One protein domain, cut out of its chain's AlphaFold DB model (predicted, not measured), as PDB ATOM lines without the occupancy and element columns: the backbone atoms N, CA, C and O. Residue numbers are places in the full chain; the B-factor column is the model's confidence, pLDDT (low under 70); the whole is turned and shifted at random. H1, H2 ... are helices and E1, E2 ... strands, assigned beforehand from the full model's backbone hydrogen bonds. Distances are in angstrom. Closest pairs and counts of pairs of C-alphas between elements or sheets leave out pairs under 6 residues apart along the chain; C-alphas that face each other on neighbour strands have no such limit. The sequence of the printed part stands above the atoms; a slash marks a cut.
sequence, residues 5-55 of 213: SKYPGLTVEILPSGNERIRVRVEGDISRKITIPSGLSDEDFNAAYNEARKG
ATOM      1  N   SER A   5      54.169  28.862  21.276       81.88
ATOM      2  CA  SER A   5      55.517  28.687  20.718       81.88
ATOM      3  C   SER A   5      55.831  27.223  20.378       81.88
ATOM      4  O   SER A   5      56.634  26.952  19.487       81.88
ATOM      5  N   LYS A   6      55.124  26.273  21.011       87.50
ATOM      6  CA  LYS A   6      55.246  24.829  20.764       87.50
ATOM      7  C   LYS A   6      54.605  24.358  19.456       87.50
ATOM      8  O   LYS A   6      54.829  23.217  19.060       87.50
ATOM      9  N   TYR A   7      53.820  25.204  18.783       91.25
ATOM     10  CA  TYR A   7      53.016  24.808  17.622       91.25
ATOM     11  C   TYR A   7      53.300  25.683  16.387       91.25
ATOM     12  O   TYR A   7      52.452  26.483  15.976       91.25
ATOM     13  N   PRO A   8      54.486  25.562  15.759       92.00
ATOM     14  CA  PRO A   8      54.811  26.307  14.548       92.00
ATOM     15  C   PRO A   8      53.791  26.100  13.418       92.00
ATOM     16  O   PRO A   8      53.405  24.990  13.057       92.00
ATOM     17  N   GLY A   9      53.368  27.206  12.804       89.88
ATOM     18  CA  GLY A   9      52.417  27.184  11.691       89.88
ATOM     19  C   GLY A   9      50.957  26.959  12.096       89.88
ATOM     20  O   GLY A   9      50.113  26.857  11.202       89.88
ATOM     21  N   LEU A  10      50.654  26.907  13.397       93.25
ATOM     22  CA  LEU A  10      49.299  26.894  13.939       93.25
ATOM     23  C   LEU A  10      48.617  28.258  13.747       93.25
ATOM     24  O   LEU A  10      49.218  29.318  13.898       93.25
ATOM     25  N   THR A  11      47.338  28.246  13.401       91.12
ATOM     26  CA  THR A  11      46.477  29.423  13.300       91.12
ATOM     27  C   THR A  11      45.134  29.085  13.925       91.12
ATOM     28  O   THR A  11      44.537  28.068  13.572       91.12
ATOM     29  N   VAL A  12      44.661  29.944  14.825       88.75
ATOM     30  CA  VAL A  12      43.349  29.831  15.470       88.75
ATOM     31  C   VAL A  12      42.501  31.006  15.002       88.75
ATOM     32  O   VAL A  12      42.885  32.158  15.179       88.75
ATOM     33  N   GLU A  13      41.371  30.722  14.367       83.94
ATOM     34  CA  GLU A  13      40.408  31.732  13.920       83.94
ATOM     35  C   GLU A  13      39.112  31.565  14.720       83.94
ATOM     36  O   GLU A  13      38.518  30.484  14.704       83.94
ATOM     37  N   ILE A  14      38.650  32.627  15.383       80.19
ATOM     38  CA  ILE A  14      37.299  32.668  15.955       80.19
ATOM     39  C   ILE A  14      36.322  33.033  14.844       80.19
ATOM     40  O   ILE A  14      36.547  33.966  14.072       80.19
ATOM     41  N   LEU A  15      35.239  32.280  14.731       72.12
ATOM     42  CA  LEU A  15      34.254  32.461  13.670       72.12
ATOM     43  C   LEU A  15      33.080  33.311  14.129       72.12
ATOM     44  O   LEU A  15      32.850  33.423  15.330       72.12
ATOM     45  N   PRO A  16      32.243  33.791  13.192       56.59
ATOM     46  CA  PRO A  16      31.003  34.486  13.538       56.59
ATOM     47  C   PRO A  16      30.065  33.690  14.461       56.59
ATOM     48  O   PRO A  16      29.241  34.279  15.143       56.59
ATOM     49  N   SER A  17      30.186  32.358  14.495       56.50
ATOM     50  CA  SER A  17      29.416  31.494  15.397       56.50
ATOM     51  C   SER A  17      29.998  31.377  16.813       56.50
ATOM     52  O   SER A  17      29.454  30.623  17.609       56.50
ATOM     53  N   GLY A  18      31.128  32.027  17.111       65.31
ATOM     54  CA  GLY A  18      31.873  31.880  18.369       65.31
ATOM     55  C   GLY A  18      32.801  30.659  18.431       65.31
ATOM     56  O   GLY A  18      33.601  30.551  19.352       65.31
ATOM     57  N   ASN A  19      32.747  29.761  17.440       61.69
ATOM     58  CA  ASN A  19      33.564  28.545  17.427       61.69
ATOM     59  C   ASN A  19      34.993  28.816  16.946       61.69
ATOM     60  O   ASN A  19      35.224  29.644  16.060       61.69
ATOM     61  N   GLU A  20      35.933  28.023  17.452       76.88
ATOM     62  CA  GLU A  20      37.328  28.044  17.025       76.88
ATOM     63  C   GLU A  20      37.536  27.214  15.750       76.88
ATOM     64  O   GLU A  20      36.980  26.126  15.555       76.88
ATOM     65  N   ARG A  21      38.362  27.725  14.839       78.94
ATOM     66  CA  ARG A  21      38.904  26.978  13.706       78.94
ATOM     67  C   ARG A  21      40.407  26.913  13.838       78.94
ATOM     68  O   ARG A  21      41.079  27.933  13.719       78.94
ATOM     69  N   ILE A  22      40.925  25.700  13.963       87.25
ATOM     70  CA  ILE A  22      42.359  25.483  14.058       87.25
ATOM     71  C   ILE A  22      42.896  24.993  12.717       87.25
ATOM     72  O   ILE A  22      42.362  24.064  12.104       87.25
ATOM     73  N   ARG A  23      43.939  25.651  12.219       88.50
ATOM     74  CA  ARG A  23      44.616  25.305  10.965       88.50
ATOM     75  C   ARG A  23      46.114  25.222  11.206       88.50
ATOM     76  O   ARG A  23      46.657  26.032  11.942       88.50
ATOM     77  N   VAL A  24      46.777  24.282  10.553       91.81
ATOM     78  CA  VAL A  24      48.223  24.075  10.650       91.81
ATOM     79  C   VAL A  24      48.823  24.096   9.256       91.81
ATOM     80  O   VAL A  24      48.320  23.429   8.349       91.81
ATOM     81  N   ARG A  25      49.873  24.897   9.066       93.56
ATOM     82  CA  ARG A  25      50.685  24.868   7.842       93.56
ATOM     83  C   ARG A  25      51.484  23.576   7.785       93.56
ATOM     84  O   ARG A  25      52.070  23.183   8.791       93.56
ATOM     85  N   VAL A  26      51.545  22.961   6.613       92.94
ATOM     86  CA  VAL A  26      52.384  21.781   6.380       92.94
ATOM     87  C   VAL A  26      53.861  22.179   6.478       92.94
ATOM     88  O   VAL A  26      54.251  23.306   6.164       92.94
ATOM     89  N   GLU A  27      54.693  21.286   7.000       92.38
ATOM     90  CA  GLU A  27      56.138  21.478   7.062       92.38
ATOM     91  C   GLU A  27      56.738  21.490   5.657       92.38
ATOM     92  O   GLU A  27      56.415  20.642   4.835       92.38
ATOM     93  N   GLY A  28      57.562  22.495   5.354       89.00
ATOM     94  CA  GLY A  28      58.131  22.678   4.015       89.00
ATOM     95  C   GLY A  28      57.164  23.226   2.954       89.00
ATOM     96  O   GLY A  28      57.622  23.623   1.889       89.00
ATOM     97  N   ASP A  29      55.861  23.335   3.240       88.75
ATOM     98  CA  ASP A  29      54.858  23.894   2.323       88.75
ATOM     99  C   ASP A  29      53.979  24.931   3.037       88.75
ATOM    100  O   ASP A  29      52.911  24.649   3.588       88.75
ATOM    101  N   ILE A  30      54.443  26.183   3.008       84.69
ATOM    102  CA  ILE A  30      53.773  27.320   3.651       84.69
ATOM    103  C   ILE A  30      52.409  27.659   3.034       84.69
ATOM    104  O   ILE A  30      51.606  28.342   3.680       84.69
ATOM    105  N   SER A  31      52.150  27.207   1.803       87.44
ATOM    106  CA  SER A  31      50.909  27.471   1.070       87.44
ATOM    107  C   SER A  31      49.783  26.536   1.517       87.44
ATOM    108  O   SER A  31      48.609  26.922   1.559       87.44
ATOM    109  N   ARG A  32      50.138  25.318   1.934       87.81
ATOM    110  CA  ARG A  32      49.188  24.277   2.304       87.81
ATOM    111  C   ARG A  32      48.847  24.337   3.789       87.81
ATOM    112  O   ARG A  32      49.699  24.203   4.662       87.81
ATOM    113  N   LYS A  33      47.553  24.500   4.084       89.56
ATOM    114  CA  LYS A  33      46.999  24.496   5.447       89.56
ATOM    115  C   LYS A  33      46.020  23.344   5.636       89.56
ATOM    116  O   LYS A  33      45.021  23.259   4.919       89.56
ATOM    117  N   ILE A  34      46.243  22.525   6.655       84.56
ATOM    118  CA  ILE A  34      45.345  21.444   7.070       84.56
ATOM    119  C   ILE A  34      44.508  21.930   8.256       84.56
ATOM    120  O   ILE A  34      45.008  22.624   9.133       84.56
ATOM    121  N   THR A  35      43.203  21.649   8.247       83.06
ATOM    122  CA  THR A  35      42.306  22.024   9.355       83.06
ATOM    123  C   THR A  35      42.293  20.896  10.373       83.06
ATOM    124  O   THR A  35      42.051  19.753   9.993       83.06
ATOM    125  N   ILE A  36      42.520  21.223  11.641       80.69
ATOM    126  CA  ILE A  36      42.437  20.264  12.737       80.69
ATOM    127  C   ILE A  36      40.983  20.220  13.232       80.69
ATOM    128  O   ILE A  36      40.377  21.276  13.425       80.69
ATOM    129  N   PRO A  37      40.386  19.024  13.369       65.12
ATOM    130  CA  PRO A  37      38.998  18.872  13.803       65.12
ATOM    131  C   PRO A  37      38.782  19.052  15.309       65.12
ATOM    132  O   PRO A  37      37.652  19.319  15.717       65.12
ATOM    133  N   SER A  38      39.833  18.854  16.101       66.94
ATOM    134  CA  SER A  38      39.855  18.986  17.554       66.94
ATOM    135  C   SER A  38      40.178  20.415  17.989       66.94
ATOM    136  O   SER A  38      40.889  21.134  17.287       66.94
ATOM    137  N   GLY A  39      39.642  20.817  19.141       71.19
ATOM    138  CA  GLY A  39      40.024  22.026  19.864       71.19
ATOM    139  C   GLY A  39      41.422  21.907  20.474       71.19
ATOM    140  O   GLY A  39      41.968  20.814  20.608       71.19
ATOM    141  N   LEU A  40      42.005  23.040  20.878       76.38
ATOM    142  CA  LEU A  40      43.336  23.070  21.503       76.38
ATOM    143  C   LEU A  40      43.397  22.344  22.856       76.38
ATOM    144  O   LEU A  40      44.474  21.936  23.285       76.38
ATOM    145  N   SER A  41      42.257  22.219  23.536       70.31
ATOM    146  CA  SER A  41      42.118  21.524  24.817       70.31
ATOM    147  C   SER A  41      41.921  20.014  24.687       70.31
ATOM    148  O   SER A  41      41.903  19.326  25.704       70.31
ATOM    149  N   ASP A  42      41.729  19.499  23.473       66.25
ATOM    150  CA  ASP A  42      41.422  18.086  23.271       66.25
ATOM    151  C   ASP A  42      42.691  17.235  23.421       66.25
ATOM    152  O   ASP A  42      43.756  17.588  22.912       66.25
ATOM    153  N   GLU A  43      42.576  16.064  24.057       65.56
ATOM    154  CA  GLU A  43      43.714  15.155  24.285       65.56
ATOM    155  C   GLU A  43      44.410  14.721  22.982       65.56
ATOM    156  O   GLU A  43      45.625  14.511  22.952       65.56
ATOM    157  N   ASP A  44      43.656  14.651  21.883       63.06
ATOM    158  CA  ASP A  44      44.148  14.233  20.568       63.06
ATOM    159  C   ASP A  44      44.753  15.384  19.747       63.06
ATOM    160  O   ASP A  44      45.256  15.161  18.639       63.06
ATOM    161  N   PHE A  45      44.724  16.621  20.258       80.88
ATOM    162  CA  PHE A  45      45.207  17.802  19.542       80.88
ATOM    163  C   PHE A  45      46.652  17.636  19.061       80.88
ATOM    164  O   PHE A  45      46.940  17.852  17.884       80.88
ATOM    165  N   ASN A  46      47.550  17.181  19.936       82.12
ATOM    166  CA  ASN A  46      48.974  17.032  19.619       82.12
ATOM    167  C   ASN A  46      49.227  16.013  18.505       82.12
ATOM    168  O   ASN A  46      50.052  16.242  17.619       82.12
ATOM    169  N   ALA A  47      48.500  14.896  18.524       75.50
ATOM    170  CA  ALA A  47      48.602  13.883  17.483       75.50
ATOM    171  C   ALA A  47      48.105  14.437  16.139       75.50
ATOM    172  O   ALA A  47      48.805  14.336  15.131       75.50
ATOM    173  N   ALA A  48      46.942  15.095  16.134       75.50
ATOM    174  CA  ALA A  48      46.386  15.718  14.935       75.50
ATOM    175  C   ALA A  48      47.281  16.843  14.385       75.50
ATOM    176  O   ALA A  48      47.425  16.981  13.171       75.50
ATOM    177  N   TYR A  49      47.914  17.616  15.269       88.75
ATOM    178  CA  TYR A  49      48.889  18.646  14.926       88.75
ATOM    179  C   TYR A  49      50.114  18.064  14.213       88.75
ATOM    180  O   TYR A  49      50.467  18.528  13.128       88.75
ATOM    181  N   ASN A  50      50.719  17.014  14.770       86.94
ATOM    182  CA  ASN A  50      51.903  16.381  14.188       86.94
ATOM    183  C   ASN A  50      51.613  15.766  12.812       86.94
ATOM    184  O   ASN A  50      52.400  15.927  11.881       86.94
ATOM    185  N   GLU A  51      50.465  15.112  12.644       84.06
ATOM    186  CA  GLU A  51      50.059  14.557  11.346       84.06
ATOM    187  C   GLU A  51      49.753  15.659  10.318       84.06
ATOM    188  O   GLU A  51      50.170  15.571   9.159       84.06
ATOM    189  N   ALA A  52      49.120  16.756  10.748       86.88
ATOM    190  CA  ALA A  52      48.897  17.920   9.898       86.88
ATOM    191  C   ALA A  52      50.217  18.568   9.438       86.88
ATOM    192  O   ALA A  52      50.334  18.951   8.272       86.88
ATOM    193  N   ARG A  53      51.236  18.650  10.306       93.00
ATOM    194  CA  ARG A  53      52.585  19.120   9.935       93.00
ATOM    195  C   ARG A  53      53.230  18.233   8.870       93.00
ATOM    196  O   ARG A  53      53.807  18.771   7.934       93.00
ATOM    197  N   LYS A  54      53.042  16.913   8.935       89.06
ATOM    198  CA  LYS A  54      53.522  15.948   7.923       89.06
ATOM    199  C   LYS A  54      52.743  15.984   6.602       89.06
ATOM    200  O   LYS A  54      53.027  15.210   5.693       89.06
ATOM    201  N   GLY A  55      51.726  16.838   6.479       83.88
ATOM    202  CA  GLY A  55      50.907  16.917   5.270       83.88
ATOM    203  C   GLY A  55      49.909  15.770   5.124       83.88
ATOM    204  O   GLY A  55      49.273  15.650   4.066       83.88
TER     205      GLY A  55
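What this domain is: This is residues 5 to 55 of the 213 residues of an uncharacterized protein of Oricola thermophila (UniProt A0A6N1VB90). A strongly twisted sheet of three strands has one short helix, H1, packed along the strands over one face. The 51 printed residues hold E1, E2, E3 and H1 in that order, class mixed; the sheet, E1 - E2 - E3, is antiparallel and a meander, each strand neighbouring the one before. The whole is compact, radius of gyration of the C-alphas 10.7 A, spanning 32 by 24 by 19 A.

Where its parts are: E1, residues 10 to 14, begins at C-alpha 10 (49.299, 26.894, 13.939) and measures 13.5 A. E2, residues 20 to 26, measures 19.5 A. E3, residues 29 to 36, measures 16.6 A and bends by 67 degrees at residue 32. H1, residues 45 to 53, measures 12.2 A and ends at C-alpha 53 (52.585, 19.120, 9.935).

How they stand to each other: E1 and E2 form a hairpin, with N 11 and O 23 2.7 A apart, within hydrogen-bond range. E2 and E3 form another, with N 24 and O 34 at 2.8 A. H1 is on the sheet at a height of 8.7 A, over E2 and, only just, with 3 C-alphas, over E3. The closest C-alphas of E2 and H1, Val 26 and Arg 53, are 4.4 A apart. In H1 every O i to N i+4 pair is within hydrogen-bond range.

The domain as a whole: The farthest C-alphas, Ser 17 and Gly 28, are 32.1 A apart. The printed part has no cut and no long link. Residues 16 to 19, 37 to 38 and 42 to 44 have pLDDT under 70.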